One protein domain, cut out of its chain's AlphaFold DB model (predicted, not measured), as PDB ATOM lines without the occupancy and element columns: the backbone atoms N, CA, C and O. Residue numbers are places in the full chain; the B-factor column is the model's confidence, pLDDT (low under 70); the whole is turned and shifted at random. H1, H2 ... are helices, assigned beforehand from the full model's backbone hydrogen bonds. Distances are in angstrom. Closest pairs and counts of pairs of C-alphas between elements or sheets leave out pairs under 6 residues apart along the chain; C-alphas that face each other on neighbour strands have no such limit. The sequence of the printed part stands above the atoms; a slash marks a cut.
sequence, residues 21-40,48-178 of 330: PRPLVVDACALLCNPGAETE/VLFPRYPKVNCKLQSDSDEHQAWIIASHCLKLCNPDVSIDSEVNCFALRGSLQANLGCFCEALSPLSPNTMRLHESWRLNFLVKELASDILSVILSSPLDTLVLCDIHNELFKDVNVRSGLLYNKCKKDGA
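Overview. This is residues 21 to 40 and 48 to 178 of the 330 residues of an uncharacterized protein of Temnothorax longispinosus (UniProt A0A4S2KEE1). Crossed helices pack round H2: H4 across one side, H3 and H5 on the other, H1 at one end on H3, H6 at the opposite end on H5. The printed part has 151 residues with six named helices, no named strand: all helix. It is compact, radius of gyration of the C-alphas 14.9 A, spanning 46 by 32 by 28 A.

Arrangement. H2, residues 65 to 76, touches H4, residues 123 to 139, closest at C-alphas 69 and 134, 4.8 A apart. H3, residues 86 to 103, touches H5, residues 145 to 159, closest at C-alphas 91 and 150, 5.6 A apart. In H2, H3 and H4 every O i to N i+4 pair is within hydrogen-bond range, in H5 9 of 11.

Along the chain. H1, residues 24 to 33, begins at (34.236, -17.057, -2.983); H6, residues 168 to 178, ends at (53.593, -19.990, -35.954).

Size, cuts and confidence. Across the cut, residues 41 to 47, C-alphas 40 and 48 are 16.2 A apart. Of the printed residues, 36 have pLDDT under 70, among them residues 108 to 121 in the long link from H3 to H4.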
ATOM      1  N   PRO A  21      34.647 -15.447   4.835       49.34
ATOM      2  CA  PRO A  21      33.261 -15.329   4.398       49.34
ATOM      3  C   PRO A  21      32.938 -16.354   3.299       49.34
ATOM      4  O   PRO A  21      33.674 -16.508   2.325       49.34
ATOM      5  N   ARG A  22      31.814 -17.063   3.458       56.62
ATOM      6  CA  ARG A  22      31.268 -17.965   2.432       56.62
ATOM      7  C   ARG A  22      30.667 -17.164   1.263       56.62
ATOM      8  O   ARG A  22      30.041 -16.139   1.533       56.62
ATOM      9  N   PRO A  23      30.601 -17.735   0.049       59.41
ATOM     10  CA  PRO A  23      31.591 -18.582  -0.610       59.41
ATOM     11  C   PRO A  23      32.171 -17.846  -1.831       59.41
ATOM     12  O   PRO A  23      31.424 -17.421  -2.707       59.41
ATOM     13  N   LEU A  24      33.500 -17.773  -1.924       68.19
ATOM     14  CA  LEU A  24      34.236 -17.057  -2.983       68.19
ATOM     15  C   LEU A  24      33.782 -17.406  -4.414       68.19
ATOM     16  O   LEU A  24      33.766 -16.539  -5.279       68.19
ATOM     17  N   VAL A  25      33.351 -18.651  -4.646       72.50
ATOM     18  CA  VAL A  25      32.816 -19.111  -5.938       72.50
ATOM     19  C   VAL A  25      31.544 -18.355  -6.340       72.50
ATOM     20  O   VAL A  25      31.415 -17.975  -7.493       72.50
ATOM     21  N   VAL A  26      30.625 -18.067  -5.410       73.69
ATOM     22  CA  VAL A  26      29.381 -17.329  -5.726       73.69
ATOM     23  C   VAL A  26      29.685 -15.878  -6.095       73.69
ATOM     24  O   VAL A  26      29.083 -15.347  -7.025       73.69
ATOM     25  N   ASP A  27      30.649 -15.258  -5.413       77.06
ATOM     26  CA  ASP A  27      31.122 -13.916  -5.754       77.06
ATOM     27  C   ASP A  27      31.810 -13.894  -7.132       77.06
ATOM     28  O   ASP A  27      31.551 -13.002  -7.939       77.06
ATOM     29  N   ALA A  28      32.662 -14.888  -7.417       79.81
ATOM     30  CA  ALA A  28      33.340 -15.039  -8.703       79.81
ATOM     31  C   ALA A  28      32.339 -15.277  -9.845       79.81
ATOM     32  O   ALA A  28      32.422 -14.613 -10.875       79.81
ATOM     33  N   CYS A  29      31.339 -16.141  -9.641       80.81
ATOM     34  CA  CYS A  29      30.243 -16.330 -10.586       80.81
ATOM     35  C   CYS A  29      29.473 -15.028 -10.820       80.81
ATOM     36  O   CYS A  29      29.272 -14.645 -11.967       80.81
ATOM     37  N   ALA A  30      29.092 -14.303  -9.764       77.81
ATOM     38  CA  ALA A  30      28.356 -13.050  -9.912       77.81
ATOM     39  C   ALA A  30      29.157 -11.986 -10.691       77.81
ATOM     40  O   ALA A  30      28.585 -11.275 -11.520       77.81
ATOM     41  N   LEU A  31      30.477 -11.928 -10.475       80.00
ATOM     42  CA  LEU A  31      31.415 -11.061 -11.195       80.00
ATOM     43  C   LEU A  31      31.608 -11.484 -12.667       80.00
ATOM     44  O   LEU A  31      31.685 -10.624 -13.539       80.00
ATOM     45  N   LEU A  32      31.639 -12.789 -12.963       83.88
ATOM     46  CA  LEU A  32      31.747 -13.325 -14.328       83.88
ATOM     47  C   LEU A  32      30.448 -13.206 -15.136       83.88
ATOM     48  O   LEU A  32      30.511 -12.981 -16.350       83.88
ATOM     49  N   CYS A  33      29.288 -13.385 -14.497       79.38
ATOM     50  CA  CYS A  33      27.980 -13.199 -15.126       79.38
ATOM     51  C   CYS A  33      27.740 -11.720 -15.459       79.38
ATOM     52  O   CYS A  33      27.223 -11.411 -16.527       79.38
ATOM     53  N   ASN A  34      28.158 -10.811 -14.566       75.88
ATOM     54  CA  ASN A  34      27.912  -9.371 -14.674       75.88
ATOM     55  C   ASN A  34      29.217  -8.550 -14.527       75.88
ATOM     56  O   ASN A  34      29.391  -7.832 -13.535       75.88
ATOM     57  N   PRO A  35      30.153  -8.637 -15.489       72.06
ATOM     58  CA  PRO A  35      31.416  -7.899 -15.447       72.06
ATOM     59  C   PRO A  35      31.182  -6.401 -15.654       72.06
ATOM     60  O   PRO A  35      30.670  -5.988 -16.693       72.06
ATOM     61  N   GLY A  36      31.521  -5.579 -14.660       62.75
ATOM     62  CA  GLY A  36      31.367  -4.115 -14.721       62.75
ATOM     63  C   GLY A  36      29.929  -3.591 -14.902       62.75
ATOM     64  O   GLY A  36      29.746  -2.381 -14.918       62.75
ATOM     65  N   ALA A  37      28.948  -4.492 -15.020       51.44
ATOM     66  CA  ALA A  37      27.511  -4.282 -15.188       51.44
ATOM     67  C   ALA A  37      27.078  -3.128 -16.122       51.44
ATOM     68  O   ALA A  37      26.307  -2.273 -15.699       51.44
ATOM     69  N   GLU A  38      27.459  -3.163 -17.409       48.44
ATOM     70  CA  GLU A  38      26.722  -2.443 -18.469       48.44
ATOM     71  C   GLU A  38      26.562  -3.254 -19.769       48.44
ATOM     72  O   GLU A  38      27.547  -3.648 -20.398       48.44
ATOM     73  N   THR A  39      25.292  -3.430 -20.160       41.28
ATOM     74  CA  THR A  39      24.709  -3.407 -21.522       41.28
ATOM     75  C   THR A  39      23.229  -2.975 -21.363       41.28
ATOM     76  O   THR A  39      22.626  -3.202 -20.314       41.28
ATOM     77  N   GLU A  40      22.555  -2.280 -22.286       38.38
ATOM     78  CA  GLU A  40      22.789  -2.114 -23.734       38.38
ATOM     79  C   GLU A  40      23.069  -0.664 -24.197       38.38
ATOM     80  O   GLU A  40      23.405  -0.459 -25.359       38.38
ATOM     81  N   VAL A  48      21.152   1.759  -9.074       62.59
ATOM     82  CA  VAL A  48      20.731   0.921  -7.936       62.59
ATOM     83  C   VAL A  48      20.588  -0.544  -8.356       62.59
ATOM     84  O   VAL A  48      20.973  -1.439  -7.604       62.59
ATOM     85  N   LEU A  49      20.077  -0.798  -9.566       56.72
ATOM     86  CA  LEU A  49      19.906  -2.149 -10.110       56.72
ATOM     87  C   LEU A  49      21.201  -2.721 -10.701       56.72
ATOM     88  O   LEU A  49      21.383  -3.937 -10.686       56.72
ATOM     89  N   PHE A  50      22.096  -1.859 -11.194       57.38
ATOM     90  CA  PHE A  50      23.368  -2.239 -11.819       57.38
ATOM     91  C   PHE A  50      24.553  -1.459 -11.210       57.38
ATOM     92  O   PHE A  50      25.143  -0.601 -11.872       57.38
ATOM     93  N   PRO A  51      24.916  -1.718  -9.936       57.06
ATOM     94  CA  PRO A  51      26.046  -1.065  -9.282       57.06
ATOM     95  C   PRO A  51      27.363  -1.302 -10.032       57.06
ATOM     96  O   PRO A  51      27.802  -2.436 -10.230       57.06
ATOM     97  N   ARG A  52      28.036  -0.205 -10.392       65.81
ATOM     98  CA  ARG A  52      29.352  -0.234 -11.041       65.81
ATOM     99  C   ARG A  52      30.443  -0.660 -10.052       65.81
ATOM    100  O   ARG A  52      30.532  -0.141  -8.935       65.81
ATOM    101  N   TYR A  53      31.335  -1.546 -10.488       69.88
ATOM    102  CA  TYR A  53      32.592  -1.798  -9.779       69.88
ATOM    103  C   TYR A  53      33.589  -0.654 -10.039       69.88
ATOM    104  O   TYR A  53      33.583  -0.071 -11.126       69.88
ATOM    105  N   PRO A  54      34.452  -0.302  -9.069       67.44
ATOM    106  CA  PRO A  54      35.442   0.750  -9.268       67.44
ATOM    107  C   PRO A  54      36.447   0.337 -10.349       67.44
ATOM    108  O   PRO A  54      37.099  -0.701 -10.221       67.44
ATOM    109  N   LYS A  55      36.602   1.163 -11.395       75.44
ATOM    110  CA  LYS A  55      37.642   0.942 -12.406       75.44
ATOM    111  C   LYS A  55      39.038   1.055 -11.768       75.44
ATOM    112  O   LYS A  55      39.296   1.937 -10.946       75.44
ATOM    113  N   VAL A  56      39.948   0.169 -12.159       72.25
ATOM    114  CA  VAL A  56      41.330   0.065 -11.680       72.25
ATOM    115  C   VAL A  56      42.333   0.352 -12.798       72.25
ATOM    116  O   VAL A  56      42.058   0.220 -13.994       72.25
ATOM    117  N   ASN A  57      43.545   0.751 -12.412       74.00
ATOM    118  CA  ASN A  57      44.636   0.961 -13.355       74.00
ATOM    119  C   ASN A  57      45.299  -0.379 -13.720       74.00
ATOM    120  O   ASN A  57      46.188  -0.849 -13.013       74.00
ATOM    121  N   CYS A  58      44.894  -0.961 -14.847       81.06
ATOM    122  CA  CYS A  58      45.410  -2.233 -15.366       81.06
ATOM    123  C   CYS A  58      46.778  -2.137 -16.075       81.06
ATOM    124  O   CYS A  58      47.108  -2.986 -16.898       81.06
ATOM    125  N   LYS A  59      47.591  -1.104 -15.811       84.00
ATOM    126  CA  LYS A  59      48.930  -0.993 -16.411       84.00
ATOM    127  C   LYS A  59      49.831  -2.146 -15.949       84.00
ATOM    128  O   LYS A  59      49.962  -2.369 -14.744       84.00
ATOM    129  N   LEU A  60      50.515  -2.805 -16.892       84.31
ATOM    130  CA  LEU A  60      51.485  -3.869 -16.604       84.31
ATOM    131  C   LEU A  60      52.569  -3.389 -15.627       84.31
ATOM    132  O   LEU A  60      53.253  -2.397 -15.878       84.31
ATOM    133  N   GLN A  61      52.687  -4.100 -14.503       82.94
ATOM    134  CA  GLN A  61      53.665  -3.827 -13.442       82.94
ATOM    135  C   GLN A  61      54.930  -4.686 -13.579       82.94
ATOM    136  O   GLN A  61      56.007  -4.262 -13.172       82.94
ATOM    137  N   SER A  62      54.809  -5.891 -14.143       85.88
ATOM    138  CA  SER A  62      55.935  -6.768 -14.482       85.88
ATOM    139  C   SER A  62      55.531  -7.774 -15.561       85.88
ATOM    140  O   SER A  62      54.347  -8.062 -15.714       85.88
ATOM    141  N   ASP A  63      56.513  -8.354 -16.251       86.75
ATOM    142  CA  ASP A  63      56.303  -9.351 -17.310       86.75
ATOM    143  C   ASP A  63      55.965 -10.765 -16.775       86.75
ATOM    144  O   ASP A  63      56.099 -11.745 -17.508       86.75
ATOM    145  N   SER A  64      55.569 -10.924 -15.504       90.12
ATOM    146  CA  SER A  64      55.231 -12.248 -14.954       90.12
ATOM    147  C   SER A  64      53.906 -12.775 -15.516       90.12
ATOM    148  O   SER A  64      53.012 -12.000 -15.865       90.12
ATOM    149  N   ASP A  65      53.762 -14.101 -15.585       90.81
ATOM    150  CA  ASP A  65      52.515 -14.731 -16.030       90.81
ATOM    151  C   ASP A  65      51.335 -14.353 -15.111       90.81
ATOM    152  O   ASP A  65      50.237 -14.112 -15.611       90.81
ATOM    153  N   GLU A  66      51.542 -14.219 -13.789       90.62
ATOM    154  CA  GLU A  66      50.469 -13.814 -12.865       90.62
ATOM    155  C   GLU A  66      50.023 -12.367 -13.100       90.62
ATOM    156  O   GLU A  66      48.829 -12.072 -13.067       90.62
ATOM    157  N   HIS A  67      50.964 -11.456 -13.370       89.94
ATOM    158  CA  HIS A  67      50.643 -10.060 -13.668       89.94
ATOM    159  C   HIS A  67      49.947  -9.900 -15.026       89.94
ATOM    160  O   HIS A  67      49.020  -9.095 -15.137       89.94
ATOM    161  N   GLN A  68      50.339 -10.685 -16.034       91.44
ATOM    162  CA  GLN A  68      49.653 -10.737 -17.328       91.44
ATOM    163  C   GLN A  68      48.226 -11.287 -17.176       91.44
ATOM    164  O   GLN A  68      47.272 -10.638 -17.604       91.44
ATOM    165  N   ALA A  69      48.058 -12.432 -16.504       91.50
ATOM    166  CA  ALA A  69      46.748 -13.045 -16.277       91.50
ATOM    167  C   ALA A  69      45.819 -12.165 -15.423       91.50
ATOM    168  O   ALA A  69      44.627 -12.083 -15.711       91.50
ATOM    169  N   TRP A  70      46.350 -11.446 -14.427       91.62
ATOM    170  CA  TRP A  70      45.577 -10.486 -13.629       91.62
ATOM    171  C   TRP A  70      45.033  -9.325 -14.471       91.62
ATOM    172  O   TRP A  70      43.898  -8.895 -14.263       91.62
ATOM    173  N   ILE A  71      45.798  -8.847 -15.456       90.81
ATOM    174  CA  ILE A  71      45.353  -7.791 -16.379       90.81
ATOM    175  C   ILE A  71      44.320  -8.325 -17.364       90.81
ATOM    176  O   ILE A  71      43.299  -7.675 -17.551       90.81
ATOM    177  N   ILE A  72      44.536  -9.516 -17.928       91.62
ATOM    178  CA  ILE A  72      43.565 -10.179 -18.810       91.62
ATOM    179  C   ILE A  72      42.231 -10.387 -18.075       91.62
ATOM    180  O   ILE A  72      41.181 -10.007 -18.590       91.62
ATOM    181  N   ALA A  73      42.265 -10.907 -16.842       91.06
ATOM    182  CA  ALA A  73      41.078 -11.054 -16.003       91.06
ATOM    183  C   ALA A  73      40.405  -9.698 -15.726       91.06
ATOM    184  O   ALA A  73      39.205  -9.556 -15.931       91.06
ATOM    185  N   SER A  74      41.169  -8.676 -15.319       88.44
ATOM    186  CA  SER A  74      40.634  -7.330 -15.053       88.44
ATOM    187  C   SER A  74      39.989  -6.694 -16.292       88.44
ATOM    188  O   SER A  74      38.941  -6.055 -16.185       88.44
ATOM    189  N   HIS A  75      40.590  -6.894 -17.467       88.06
ATOM    190  CA  HIS A  75      40.114  -6.383 -18.753       88.06
ATOM    191  C   HIS A  75      38.806  -7.052 -19.164       88.06
ATOM    192  O   HIS A  75      37.801  -6.373 -19.372       88.06
ATOM    193  N   CYS A  76      38.767  -8.385 -19.152       88.25
ATOM    194  CA  CYS A  76      37.560  -9.137 -19.485       88.25
ATOM    195  C   CYS A  76      36.427  -8.992 -18.460       88.25
ATOM    196  O   CYS A  76      35.274  -9.286 -18.779       88.25
ATOM    197  N   LEU A  77      36.730  -8.494 -17.259       86.50
ATOM    198  CA  LEU A  77      35.751  -8.098 -16.249       86.50
ATOM    199  C   LEU A  77      35.306  -6.622 -16.351       86.50
ATOM    200  O   LEU A  77      34.588  -6.151 -15.469       86.50
ATOM    201  N   LYS A  78      35.719  -5.893 -17.401       84.00
ATOM    202  CA  LYS A  78      35.479  -4.447 -17.603       84.00
ATOM    203  C   LYS A  78      35.929  -3.574 -16.415       84.00
ATOM    204  O   LYS A  78      35.434  -2.466 -16.216       84.00
ATOM    205  N   LEU A  79      36.899  -4.047 -15.626       82.12
ATOM    206  CA  LEU A  79      37.452  -3.309 -14.484       82.12
ATOM    207  C   LEU A  79      38.525  -2.301 -14.909       82.12
ATOM    208  O   LEU A  79      38.943  -1.488 -14.095       82.12
ATOM    209  N   CYS A  80      38.998  -2.331 -16.152       80.56
ATOM    210  CA  CYS A  80      40.050  -1.435 -16.621       80.56
ATOM    211  C   CYS A  80      39.495  -0.084 -17.114       80.56
ATOM    212  O   CYS A  80      38.368   0.022 -17.589       80.56
ATOM    213  N   ASN A  81      40.311   0.972 -17.006       63.12
ATOM    214  CA  ASN A  81      39.972   2.308 -17.514       63.12
ATOM    215  C   ASN A  81      39.748   2.443 -19.038       63.12
ATOM    216  O   ASN A  81      38.852   3.218 -19.375       63.12
ATOM    217  N   PRO A  82      40.503   1.788 -19.948       66.94
ATOM    218  CA  PRO A  82      40.233   1.869 -21.383       66.94
ATOM    219  C   PRO A  82      38.991   1.059 -21.763       66.94
ATOM    220  O   PRO A  82      38.702   0.029 -21.151       66.94
ATOM    221  N   ASP A  83      38.301   1.512 -22.803       65.19
ATOM    222  CA  ASP A  83      37.160   0.796 -23.359       65.19
ATOM    223  C   ASP A  83      37.635  -0.433 -24.150       65.19
ATOM    224  O   ASP A  83      38.689  -0.433 -24.793       65.19
ATOM    225  N   VAL A  84      36.858  -1.506 -24.049       71.00
ATOM    226  CA  VAL A  84      37.150  -2.819 -24.631       71.00
ATOM    227  C   VAL A  84      36.784  -2.777 -26.119       71.00
ATOM    228  O   VAL A  84      35.689  -2.336 -26.459       71.00
ATOM    229  N   SER A  85      37.680  -3.193 -27.026       79.88
ATOM    230  CA  SER A  85      37.339  -3.246 -28.459       79.88
ATOM    231  C   SER A  85      36.311  -4.351 -28.735       79.88
ATOM    232  O   SER A  85      36.174  -5.274 -27.937       79.88
ATOM    233  N   ILE A  86      35.589  -4.284 -29.858       79.25
ATOM    234  CA  ILE A  86      34.518  -5.249 -30.177       79.25
ATOM    235  C   ILE A  86      35.063  -6.688 -30.226       79.25
ATOM    236  O   ILE A  86      34.483  -7.588 -29.620       79.25
ATOM    237  N   ASP A  87      36.207  -6.896 -30.882       81.50
ATOM    238  CA  ASP A  87      36.853  -8.213 -30.971       81.50
ATOM    239  C   ASP A  87      37.316  -8.692 -29.582       81.50
ATOM    240  O   ASP A  87      37.124  -9.853 -29.207       81.50
ATOM    241  N   SER A  88      37.839  -7.767 -28.771       83.44
ATOM    242  CA  SER A  88      38.193  -8.006 -27.372       83.44
ATOM    243  C   SER A  88      36.985  -8.385 -26.520       83.44
ATOM    244  O   SER A  88      37.086  -9.272 -25.681       83.44
ATOM    245  N   GLU A  89      35.825  -7.755 -26.726       84.44
ATOM    246  CA  GLU A  89      34.605  -8.024 -25.964       84.44
ATOM    247  C   GLU A  89      34.046  -9.414 -26.279       84.44
ATOM    248  O   GLU A  89      33.666 -10.137 -25.354       84.44
ATOM    249  N   VAL A  90      34.071  -9.828 -27.550       85.75
ATOM    250  CA  VAL A  90      33.696 -11.186 -27.976       85.75
ATOM    251  C   VAL A  90      34.651 -12.225 -27.380       85.75
ATOM    252  O   VAL A  90      34.199 -13.203 -26.777       85.75
ATOM    253  N   ASN A  91      35.962 -11.993 -27.459       89.88
ATOM    254  CA  ASN A  91      36.953 -12.904 -26.884       89.88
ATOM    255  C   ASN A  91      36.868 -12.956 -25.349       89.88
ATOM    256  O   ASN A  91      36.906 -14.032 -24.753       89.88
ATOM    257  N   CYS A  92      36.654 -11.821 -24.686       89.38
ATOM    258  CA  CYS A  92      36.418 -11.759 -23.248       89.38
ATOM    259  C   CYS A  92      35.071 -12.363 -22.829       89.38
ATOM    260  O   CYS A  92      34.955 -12.848 -21.704       89.38
ATOM    261  N   PHE A  93      34.047 -12.367 -23.689       87.31
ATOM    262  CA  PHE A  93      32.815 -13.122 -23.458       87.31
ATOM    263  C   PHE A  93      33.081 -14.631 -23.503       87.31
ATOM    264  O   PHE A  93      32.689 -15.336 -22.574       87.31
ATOM    265  N   ALA A  94      33.816 -15.111 -24.511       89.31
ATOM    266  CA  ALA A  94      34.219 -16.514 -24.606       89.31
ATOM    267  C   ALA A  94      35.076 -16.949 -23.400       89.31
ATOM    268  O   ALA A  94      34.730 -17.920 -22.728       89.31
ATOM    269  N   LEU A  95      36.114 -16.180 -23.044       90.12
ATOM    270  CA  LEU A  95      36.967 -16.460 -21.881       90.12
ATOM    271  C   LEU A  95      36.166 -16.495 -20.568       90.12
ATOM    272  O   LEU A  95      36.382 -17.378 -19.736       90.12
ATOM    273  N   ARG A  96      35.215 -15.566 -20.377       88.94
ATOM    274  CA  ARG A  96      34.303 -15.602 -19.222       88.94
ATOM    275  C   ARG A  96      33.416 -16.840 -19.235       88.94
ATOM    276  O   ARG A  96      33.246 -17.426 -18.174       88.94
ATOM    277  N   GLY A  97      32.890 -17.257 -20.387       87.31
ATOM    278  CA  GLY A  97      32.112 -18.492 -20.521       87.31
ATOM    279  C   GLY A  97      32.902 -19.731 -20.090       87.31
ATOM    280  O   GLY A  97      32.401 -20.550 -19.322       87.31
ATOM    281  N   SER A  98      34.172 -19.830 -20.486       88.25
ATOM    282  CA  SER A  98      35.050 -20.939 -20.083       88.25
ATOM    283  C   SER A  98      35.394 -20.906 -18.588       88.25
ATOM    284  O   SER A  98      35.385 -21.949 -17.933       88.25
ATOM    285  N   LEU A  99      35.611 -19.718 -18.008       88.25
ATOM    286  CA  LEU A  99      35.783 -19.549 -16.554       88.25
ATOM    287  C   LEU A  99      34.498 -19.876 -15.770       88.25
ATOM    288  O   LEU A  99      34.569 -20.533 -14.732       88.25
ATOM    289  N   GLN A 100      33.325 -19.480 -16.274       87.44
ATOM    290  CA  GLN A 100      32.019 -19.830 -15.703       87.44
ATOM    291  C   GLN A 100      31.816 -21.348 -15.696       87.44
ATOM    292  O   GLN A 100      31.475 -21.908 -14.657       87.44
ATOM    293  N   ALA A 101      32.079 -22.020 -16.823       85.00
ATOM    294  CA  ALA A 101      31.964 -23.470 -16.939       85.00
ATOM    295  C   ALA A 101      32.915 -24.205 -15.977       85.00
ATOM    296  O   ALA A 101      32.493 -25.149 -15.310       85.00
ATOM    297  N   ASN A 102      34.165 -23.741 -15.846       84.62
ATOM    298  CA  ASN A 102      35.141 -24.296 -14.902       84.62
ATOM    299  C   ASN A 102      34.699 -24.155 -13.432       84.62
ATOM    300  O   ASN A 102      34.845 -25.087 -12.644       84.62
ATOM    301  N   LEU A 103      34.125 -23.007 -13.066       83.69
ATOM    302  CA  LEU A 103      33.636 -22.734 -11.710       83.69
ATOM    303  C   LEU A 103      32.239 -23.315 -11.420       83.69
ATOM    304  O   LEU A 103      31.757 -23.207 -10.291       83.69
ATOM    305  N   GLY A 104      31.576 -23.922 -12.411       82.94
ATOM    306  CA  GLY A 104      30.199 -24.411 -12.287       82.94
ATOM    307  C   GLY A 104      29.154 -23.294 -12.161       82.94
ATOM    308  O   GLY A 104      28.087 -23.505 -11.585       82.94
ATOM    309  N   CYS A 105      29.459 -22.095 -12.662       82.50
ATOM    310  CA  CYS A 105      28.558 -20.950 -12.644       82.50
ATOM    311  C   CYS A 105      27.426 -21.120 -13.661       82.50
ATOM    312  O   CYS A 105      27.676 -21.376 -14.838       82.50
ATOM    313  N   PHE A 106      26.187 -20.876 -13.233       77.25
ATOM    314  CA  PHE A 106      25.037 -20.764 -14.124       77.25
ATOM    315  C   PHE A 106      24.578 -19.304 -14.178       77.25
ATOM    316  O   PHE A 106      24.056 -18.772 -13.198       77.25
ATOM    317  N   CYS A 107      24.827 -18.645 -15.308       71.81
ATOM    318  CA  CYS A 107      24.420 -17.264 -15.548       71.81
ATOM    319  C   CYS A 107      23.110 -17.252 -16.339       71.81
ATOM    320  O   CYS A 107      23.122 -17.310 -17.568       71.81
ATOM    321  N   GLU A 108      21.977 -17.166 -15.647       60.94
ATOM    322  CA  GLU A 108      20.708 -16.847 -16.303       60.94
ATOM    323  C   GLU A 108      20.774 -15.431 -16.879       60.94
ATOM    324  O   GLU A 108      21.120 -14.472 -16.182       60.94
ATOM    325  N   ALA A 109      20.423 -15.289 -18.157       49.59
ATOM    326  CA  ALA A 109      20.250 -13.975 -18.753       49.59
ATOM    327  C   ALA A 109      19.140 -13.228 -17.994       49.59
ATOM    328  O   ALA A 109      18.010 -13.708 -17.945       49.59
ATOM    329  N   LEU A 110      19.474 -12.048 -17.453       46.81
ATOM    330  CA  LEU A 110      18.610 -11.145 -16.670       46.81
ATOM    331  C   LEU A 110      18.406 -11.478 -15.177       46.81
ATOM    332  O   LEU A 110      17.685 -10.731 -14.514       46.81
ATOM    333  N   SER A 111      19.048 -12.504 -14.602       46.81
ATOM    334  CA  SER A 111      18.894 -12.738 -13.154       46.81
ATOM    335  C   SER A 111      19.548 -11.618 -12.327       46.81
ATOM    336  O   SER A 111      20.693 -11.238 -12.601       46.81
ATOM    337  N   PRO A 112      18.832 -11.049 -11.332       50.22
ATOM    338  CA  PRO A 112      19.277  -9.862 -10.617       50.22
ATOM    339  C   PRO A 112      20.593 -10.126  -9.890       50.22
ATOM    340  O   PRO A 112      20.822 -11.203  -9.333       50.22
ATOM    341  N   LEU A 113      21.457  -9.109  -9.888       55.16
ATOM    342  CA  LEU A 113      22.744  -9.132  -9.202       55.16
ATOM    343  C   LEU A 113      22.566  -9.642  -7.761       55.16
ATOM    344  O   LEU A 113      21.813  -9.069  -6.975       55.16
ATOM    345  N   SER A 114      23.255 -10.739  -7.426       52.25
ATOM    346  CA  SER A 114      23.190 -11.357  -6.094       52.25
ATOM    347  C   SER A 114      23.390 -10.302  -4.999       52.25
ATOM    348  O   SER A 114      24.305  -9.498  -5.139       52.25
ATOM    349  N   PRO A 115      22.682 -10.335  -3.853       52.66
ATOM    350  CA  PRO A 115      22.892  -9.374  -2.759       52.66
ATOM    351  C   PRO A 115      24.342  -9.271  -2.234       52.66
ATOM    352  O   PRO A 115      24.676  -8.353  -1.486       52.66
ATOM    353  N   ASN A 116      25.221 -10.210  -2.606       52.94
ATOM    354  CA  ASN A 116      26.656 -10.153  -2.327       52.94
ATOM    355  C   ASN A 116      27.469  -9.282  -3.307       52.94
ATOM    356  O   ASN A 116      28.547  -8.837  -2.926       52.94
ATOM    357  N   THR A 117      26.981  -8.961  -4.510       56.81
ATOM    358  CA  THR A 117      27.650  -8.029  -5.447       56.81
ATOM    359  C   THR A 117      27.719  -6.618  -4.875       56.81
ATOM    360  O   THR A 117      28.746  -5.956  -4.986       56.81
ATOM    361  N   MET A 118      26.696  -6.220  -4.115       49.91
ATOM    362  CA  MET A 118      26.681  -4.994  -3.312       49.91
ATOM    363  C   MET A 118      27.799  -4.957  -2.246       49.91
ATOM    364  O   MET A 118      28.092  -3.903  -1.690       49.91
ATOM    365  N   ARG A 119      28.449  -6.095  -1.952       58.75
ATOM    366  CA  ARG A 119      29.638  -6.203  -1.083       58.75
ATOM    367  C   ARG A 119      30.959  -6.304  -1.862       58.75
ATOM    368  O   ARG A 119      32.021  -6.224  -1.252       58.75
ATOM    369  N   LEU A 120      30.935  -6.436  -3.192       59.16
ATOM    370  CA  LEU A 120      32.147  -6.423  -4.031       59.16
ATOM    371  C   LEU A 120      32.736  -5.011  -4.225       59.16
ATOM    372  O   LEU A 120      33.827  -4.883  -4.772       59.16
ATOM    373  N   HIS A 121      32.090  -3.959  -3.706       62.88
ATOM    374  CA  HIS A 121      32.715  -2.638  -3.547       62.88
ATOM    375  C   HIS A 121      33.934  -2.661  -2.597       62.88
ATOM    376  O   HIS A 121      34.763  -1.751  -2.628       62.88
ATOM    377  N   GLU A 122      34.085  -3.705  -1.774       71.19
ATOM    378  CA  GLU A 122      35.284  -3.936  -0.972       71.19
ATOM    379  C   GLU A 122      36.492  -4.267  -1.871       71.19
ATOM    380  O   GLU A 122      36.683  -5.401  -2.314       71.19
ATOM    381  N   SER A 123      37.352  -3.272  -2.107       73.19
ATOM    382  CA  SER A 123      38.490  -3.373  -3.034       73.19
ATOM    383  C   SER A 123      39.442  -4.540  -2.743       73.19
ATOM    384  O   SER A 123      40.013  -5.109  -3.670       73.19
ATOM    385  N   TRP A 124      39.609  -4.945  -1.479       77.75
ATOM    386  CA  TRP A 124      40.426  -6.108  -1.113       77.75
ATOM    387  C   TRP A 124      39.800  -7.433  -1.587       77.75
ATOM    388  O   TRP A 124      40.525  -8.309  -2.060       77.75
ATOM    389  N   ARG A 125      38.467  -7.562  -1.509       78.94
ATOM    390  CA  ARG A 125      37.702  -8.751  -1.912       78.94
ATOM    391  C   ARG A 125      37.668  -8.871  -3.429       78.94
ATOM    392  O   ARG A 125      37.967  -9.938  -3.952       78.94
ATOM    393  N   LEU A 126      37.419  -7.763  -4.131       80.06
ATOM    394  CA  LEU A 126      37.508  -7.710  -5.593       80.06
ATOM    395  C   LEU A 126      38.916  -8.096  -6.079       80.06
ATOM    396  O   LEU A 126      39.056  -8.988  -6.909       80.06
ATOM    397  N   ASN A 127      39.969  -7.508  -5.498       82.75
ATOM    398  CA  ASN A 127      41.354  -7.861  -5.835       82.75
ATOM    399  C   ASN A 127      41.696  -9.331  -5.548       82.75
ATOM    400  O   ASN A 127      42.520  -9.905  -6.257       82.75
ATOM    401  N   PHE A 128      41.105  -9.936  -4.516       85.62
ATOM    402  CA  PHE A 128      41.265 -11.359  -4.235       85.62
ATOM    403  C   PHE A 128      40.585 -12.218  -5.315       85.62
ATOM    404  O   PHE A 128      41.233 -13.078  -5.902       85.62
ATOM    405  N   LEU A 129      39.326 -11.930  -5.658       86.06
ATOM    406  CA  LEU A 129      38.571 -12.672  -6.678       86.06
ATOM    407  C   LEU A 129      39.229 -12.600  -8.063       86.06
ATOM    408  O   LEU A 129      39.361 -13.618  -8.735       86.06
ATOM    409  N   VAL A 130      39.713 -11.422  -8.471       88.19
ATOM    410  CA  VAL A 130      40.428 -11.260  -9.750       88.19
ATOM    411  C   VAL A 130      41.752 -12.041  -9.759       88.19
ATOM    412  O   VAL A 130      42.166 -12.519 -10.812       88.19
ATOM    413  N   LYS A 131      42.413 -12.227  -8.605       89.31
ATOM    414  CA  LYS A 131      43.620 -13.069  -8.497       89.31
ATOM    415  C   LYS A 131      43.317 -14.562  -8.603       89.31
ATOM    416  O   LYS A 131      44.068 -15.257  -9.279       89.31
ATOM    417  N   GLU A 132      42.237 -15.041  -7.988       88.38
ATOM    418  CA  GLU A 132      41.795 -16.434  -8.154       88.38
ATOM    419  C   GLU A 132      41.436 -16.708  -9.626       88.38
ATOM    420  O   GLU A 132      41.975 -17.633 -10.226       88.38
ATOM    421  N   LEU A 133      40.661 -15.824 -10.268       89.56
ATOM    422  CA  LEU A 133      40.340 -15.936 -11.699       89.56
ATOM    423  C   LEU A 133      41.589 -15.880 -12.600       89.56
ATOM    424  O   LEU A 133      41.674 -16.603 -13.590       89.56
ATOM    425  N   ALA A 134      42.592 -15.069 -12.253       90.75
ATOM    426  CA  ALA A 134      43.880 -15.063 -12.948       90.75
ATOM    427  C   ALA A 134      44.661 -16.381 -12.770       90.75
ATOM    428  O   ALA A 134      45.327 -16.835 -13.700       90.75
ATOM    429  N   SER A 135      44.558 -17.024 -11.603       90.88
ATOM    430  CA  SER A 135      45.120 -18.358 -11.358       90.88
ATOM    431  C   SER A 135      44.402 -19.438 -12.180       90.88
ATOM    432  O   SER A 135      45.060 -20.316 -12.746       90.88
ATOM    433  N   ASP A 136      43.078 -19.352 -12.328       87.56
ATOM    434  CA  ASP A 136      42.293 -20.250 -13.188       87.56
ATOM    435  C   ASP A 136      42.661 -20.096 -14.674       87.56
ATOM    436  O   ASP A 136      42.784 -21.097 -15.388       87.56
ATOM    437  N   ILE A 137      42.940 -18.867 -15.135       88.50
ATOM    438  CA  ILE A 137      43.478 -18.622 -16.485       88.50
ATOM    439  C   ILE A 137      44.793 -19.391 -16.695       88.50
ATOM    440  O   ILE A 137      44.972 -20.070 -17.710       88.50
ATOM    441  N   LEU A 138      45.718 -19.319 -15.734       89.25
ATOM    442  CA  LEU A 138      47.033 -19.952 -15.865       89.25
ATOM    443  C   LEU A 138      47.007 -21.479 -15.719       89.25
ATOM    444  O   LEU A 138      47.797 -22.168 -16.368       89.25
ATOM    445  N   SER A 139      46.134 -22.006 -14.862       87.25
ATOM    446  CA  SER A 139      46.107 -23.428 -14.504       87.25
ATOM    447  C   SER A 139      45.148 -24.257 -15.361       87.25
ATOM    448  O   SER A 139      45.512 -25.362 -15.765       87.25
ATOM    449  N   VAL A 140      43.964 -23.724 -15.682       82.06
ATOM    450  CA  VAL A 140      42.917 -24.437 -16.426       82.06
ATOM    451  C   VAL A 140      42.844 -23.961 -17.871       82.06
ATOM    452  O   VAL A 140      43.038 -24.769 -18.779       82.06
ATOM    453  N   ILE A 141      42.627 -22.663 -18.105       80.81
ATOM    454  CA  ILE A 141      42.367 -22.123 -19.454       80.81
ATOM    455  C   ILE A 141      43.562 -22.355 -20.385       80.81
ATOM    456  O   ILE A 141      43.389 -22.903 -21.470       80.81
ATOM    457  N   LEU A 142      44.794 -22.070 -19.935       82.38
ATOM    458  CA  LEU A 142      45.998 -22.386 -20.716       82.38
ATOM    459  C   LEU A 142      46.127 -23.883 -21.056       82.38
ATOM    460  O   LEU A 142      46.877 -24.224 -21.969       82.38
ATOM    461  N   SER A 143      45.500 -24.805 -20.319       83.12
ATOM    462  CA  SER A 143      45.574 -26.243 -20.628       83.12
ATOM    463  C   SER A 143      44.665 -26.655 -21.796       83.12
ATOM    464  O   SER A 143      44.937 -27.669 -22.443       83.12
ATOM    465  N   SER A 144      43.647 -25.850 -22.110       85.38
ATOM    466  CA  SER A 144      42.695 -26.086 -23.194       85.38
ATOM    467  C   SER A 144      43.191 -25.475 -24.512       85.38
ATOM    468  O   SER A 144      43.533 -24.290 -24.545       85.38
ATOM    469  N   PRO A 145      43.227 -26.232 -25.627       82.00
ATOM    470  CA  PRO A 145      43.732 -25.719 -26.899       82.00
ATOM    471  C   PRO A 145      42.807 -24.667 -27.525       82.00
ATOM    472  O   PRO A 145      43.296 -23.760 -28.188       82.00
ATOM    473  N   LEU A 146      41.488 -24.764 -27.310       83.62
ATOM    474  CA  LEU A 146      40.526 -23.804 -27.855       83.62
ATOM    475  C   LEU A 146      40.574 -22.481 -27.085       83.62
ATOM    476  O   LEU A 146      40.693 -21.419 -27.690       83.62
ATOM    477  N   ASP A 147      40.555 -22.551 -25.753       86.94
ATOM    478  CA  ASP A 147      40.579 -21.352 -24.915       86.94
ATOM    479  C   ASP A 147      41.942 -20.645 -24.954       86.94
ATOM    480  O   ASP A 147      42.011 -19.429 -24.789       86.94
ATOM    481  N   THR A 148      43.027 -21.379 -25.238       89.38
ATOM    482  CA  THR A 148      44.352 -20.785 -25.473       89.38
ATOM    483  C   THR A 148      44.345 -19.847 -26.683       89.38
ATOM    484  O   THR A 148      44.958 -18.790 -26.597       89.38
ATOM    485  N   LEU A 149      43.625 -20.154 -27.773       89.06
ATOM    486  CA  LEU A 149      43.537 -19.250 -28.933       89.06
ATOM    487  C   LEU A 149      42.895 -17.911 -28.542       89.06
ATOM    488  O   LEU A 149      43.509 -16.862 -28.715       89.06
ATOM    489  N   VAL A 150      41.721 -17.968 -27.904       90.12
ATOM    490  CA  VAL A 150      40.988 -16.791 -27.399       90.12
ATOM    491  C   VAL A 150      41.853 -15.969 -26.436       90.12
ATOM    492  O   VAL A 150      41.944 -14.746 -26.545       90.12
ATOM    493  N   LEU A 151      42.536 -16.643 -25.507       91.19
ATOM    494  CA  LEU A 151      43.442 -16.019 -24.546       91.19
ATOM    495  C   LEU A 151      44.633 -15.324 -25.226       91.19
ATOM    496  O   LEU A 151      45.095 -14.286 -24.750       91.19
ATOM    497  N   CYS A 152      45.121 -15.877 -26.334       91.12
ATOM    498  CA  CYS A 152      46.232 -15.324 -27.093       91.12
ATOM    499  C   CYS A 152      45.840 -14.132 -27.966       91.12
ATOM    500  O   CYS A 152      46.641 -13.207 -28.091       91.12
ATOM    501  N   ASP A 153      44.618 -14.087 -28.494       90.38
ATOM    502  CA  ASP A 153      44.106 -12.895 -29.178       90.38
ATOM    503  C   ASP A 153      43.975 -11.716 -28.197       90.38
ATOM    504  O   ASP A 153      44.486 -10.626 -28.468       90.38
ATOM    505  N   ILE A 154      43.421 -11.961 -27.000       90.56
ATOM    506  CA  ILE A 154      43.352 -10.962 -25.916       90.56
ATOM    507  C   ILE A 154      44.761 -10.522 -25.478       90.56
ATOM    508  O   ILE A 154      45.007  -9.334 -25.260       90.56
ATOM    509  N   HIS A 155      45.709 -11.461 -25.359       91.00
ATOM    510  CA  HIS A 155      47.104 -11.158 -25.012       91.00
ATOM    511  C   HIS A 155      47.773 -10.258 -26.054       91.00
ATOM    512  O   HIS A 155      48.337  -9.219 -25.703       91.00
ATOM    513  N   ASN A 156      47.668 -10.621 -27.334       89.19
ATOM    514  CA  ASN A 156      48.246  -9.860 -28.435       89.19
ATOM    515  C   ASN A 156      47.674  -8.436 -28.490       89.19
ATOM    516  O   ASN A 156      48.428  -7.492 -28.708       89.19
ATOM    517  N   GLU A 157      46.374  -8.255 -28.251       87.62
ATOM    518  CA  GLU A 157      45.752  -6.929 -28.232       87.62
ATOM    519  C   GLU A 157      46.216  -6.069 -27.045       87.62
ATOM    520  O   GLU A 157      46.596  -4.909 -27.239       87.62
ATOM    521  N   LEU A 158      46.202  -6.630 -25.830       87.94
ATOM    522  CA  LEU A 158      46.547  -5.915 -24.597       87.94
ATOM    523  C   LEU A 158      48.030  -5.555 -24.498       87.94
ATOM    524  O   LEU A 158      48.379  -4.532 -23.905       87.94
ATOM    525  N   PHE A 159      48.904  -6.386 -25.068       88.75
ATOM    526  CA  PHE A 159      50.353  -6.248 -24.929       88.75
ATOM    527  C   PHE A 159      51.075  -5.889 -26.236       88.75
ATOM    528  O   PHE A 159      52.301  -5.846 -26.236       88.75
ATOM    529  N   LYS A 160      50.362  -5.535 -27.321       85.75
ATOM    530  CA  LYS A 160      50.953  -5.082 -28.605       85.75
ATOM    531  C   LYS A 160      52.031  -3.997 -28.464       85.75
ATOM    532  O   LYS A 160      53.042  -4.035 -29.161       85.75
ATOM    533  N   ASP A 161      51.830  -3.057 -27.539       83.56
ATOM    534  CA  ASP A 161      52.723  -1.917 -27.291       83.56
ATOM    535  C   ASP A 161      53.794  -2.216 -26.217       83.56
ATOM    536  O   ASP A 161      54.620  -1.361 -25.886       83.56
ATOM    537  N   VAL A 162      53.797  -3.429 -25.651       83.94
ATOM    538  CA  VAL A 162      54.635  -3.828 -24.513       83.94
ATOM    539  C   VAL A 162      55.536  -5.000 -24.898       83.94
ATOM    540  O   VAL A 162      55.100  -6.020 -25.417       83.94
ATOM    541  N   ASN A 163      56.832  -4.888 -24.611       78.06
ATOM    542  CA  ASN A 163      57.826  -5.901 -24.982       78.06
ATOM    543  C   ASN A 163      57.841  -7.118 -24.030       78.06
ATOM    544  O   ASN A 163      58.896  -7.488 -23.516       78.06
ATOM    545  N   VAL A 164      56.694  -7.776 -23.843       83.69
ATOM    546  CA  VAL A 164      56.612  -9.060 -23.132       83.69
ATOM    547  C   VAL A 164      57.353 -10.124 -23.950       83.69
ATOM    548  O   VAL A 164      57.029 -10.378 -25.110       83.69
ATOM    549  N   ARG A 165      58.400 -10.722 -23.369       79.12
ATOM    550  CA  ARG A 165      59.317 -11.656 -24.067       79.12
ATOM    551  C   ARG A 165      59.536 -12.982 -23.332       79.12
ATOM    552  O   ARG A 165      60.365 -13.792 -23.751       79.12
ATOM    553  N   SER A 166      58.821 -13.199 -22.235       81.81
ATOM    554  CA  SER A 166      58.969 -14.337 -21.327       81.81
ATOM    555  C   SER A 166      57.634 -14.694 -20.675       81.81
ATOM    556  O   SER A 166      56.698 -13.900 -20.708       81.81
ATOM    557  N   GLY A 167      57.566 -15.885 -20.080       84.88
ATOM    558  CA  GLY A 167      56.356 -16.431 -19.460       84.88
ATOM    559  C   GLY A 167      55.803 -17.642 -20.211       84.88
ATOM    560  O   GLY A 167      56.064 -17.838 -21.402       84.88
ATOM    561  N   LEU A 168      55.076 -18.500 -19.505       87.38
ATOM    562  CA  LEU A 168      54.330 -19.632 -20.058       87.38
ATOM    563  C   LEU A 168      53.263 -19.166 -21.052       87.38
ATOM    564  O   LEU A 168      53.083 -19.813 -22.086       87.38
ATOM    565  N   LEU A 169      52.604 -18.041 -20.759       86.44
ATOM    566  CA  LEU A 169      51.499 -17.499 -21.544       86.44
ATOM    567  C   LEU A 169      52.009 -16.981 -22.902       86.44
ATOM    568  O   LEU A 169      51.622 -17.509 -23.944       86.44
ATOM    569  N   TYR A 170      53.023 -16.106 -22.893       88.19
ATOM    570  CA  TYR A 170      53.753 -15.681 -24.102       88.19
ATOM    571  C   TYR A 170      54.288 -16.867 -24.931       88.19
ATOM    572  O   TYR A 170      54.161 -16.900 -26.158       88.19
ATOM    573  N   ASN A 171      54.873 -17.876 -24.271       87.94
ATOM    574  CA  ASN A 171      55.441 -19.046 -24.949       87.94
ATOM    575  C   ASN A 171      54.396 -19.972 -25.596       87.94
ATOM    576  O   ASN A 171      54.773 -20.742 -26.483       87.94
ATOM    577  N   LYS A 172      53.127 -19.939 -25.166       87.00
ATOM    578  CA  LYS A 172      52.027 -20.637 -25.851       87.00
ATOM    579  C   LYS A 172      51.556 -19.839 -27.060       87.00
ATOM    580  O   LYS A 172      51.684 -20.334 -28.175       87.00
ATOM    581  N   CYS A 173      51.213 -18.567 -26.872       87.50
ATOM    582  CA  CYS A 173      50.729 -17.701 -27.954       87.50
ATOM    583  C   CYS A 173      51.700 -17.594 -29.138       87.50
ATOM    584  O   CYS A 173      51.291 -17.622 -30.299       87.50
ATOM    585  N   LYS A 174      53.010 -17.591 -28.868       84.81
ATOM    586  CA  LYS A 174      54.036 -17.622 -29.920       84.81
ATOM    587  C   LYS A 174      54.059 -18.922 -30.741       84.81
ATOM    588  O   LYS A 174      54.443 -18.885 -31.910       84.81
ATOM    589  N   LYS A 175      53.714 -20.072 -30.150       71.62
ATOM    590  CA  LYS A 175      53.698 -21.370 -30.852       71.62
ATOM    591  C   LYS A 175      52.489 -21.487 -31.766       71.62
ATOM    592  O   LYS A 175      52.639 -21.921 -32.904       71.62
ATOM    593  N   ASP A 176      51.327 -21.051 -31.296       61.34
ATOM    594  CA  ASP A 176      50.087 -21.188 -32.057       61.34
ATOM    595  C   ASP A 176      50.041 -20.201 -33.237       61.34
ATOM    596  O   ASP A 176      49.694 -20.601 -34.350       61.34
ATOM    597  N   GLY A 177      50.572 -18.979 -33.076       57.09
ATOM    598  CA  GLY A 177      50.763 -18.037 -34.191       57.09
ATOM    599  C   GLY A 177      51.704 -18.539 -35.305       57.09
ATOM    600  O   GLY A 177      51.500 -18.234 -36.483       57.09
ATOM    601  N   ALA A 178      52.707 -19.359 -34.966       52.78
ATOM    602  CA  ALA A 178      53.593 -19.990 -35.954       52.78
ATOM    603  C   ALA A 178      52.908 -21.137 -36.727       52.78
ATOM    604  O   ALA A 178      53.213 -21.377 -37.895       52.78
TER     605      ALA A 178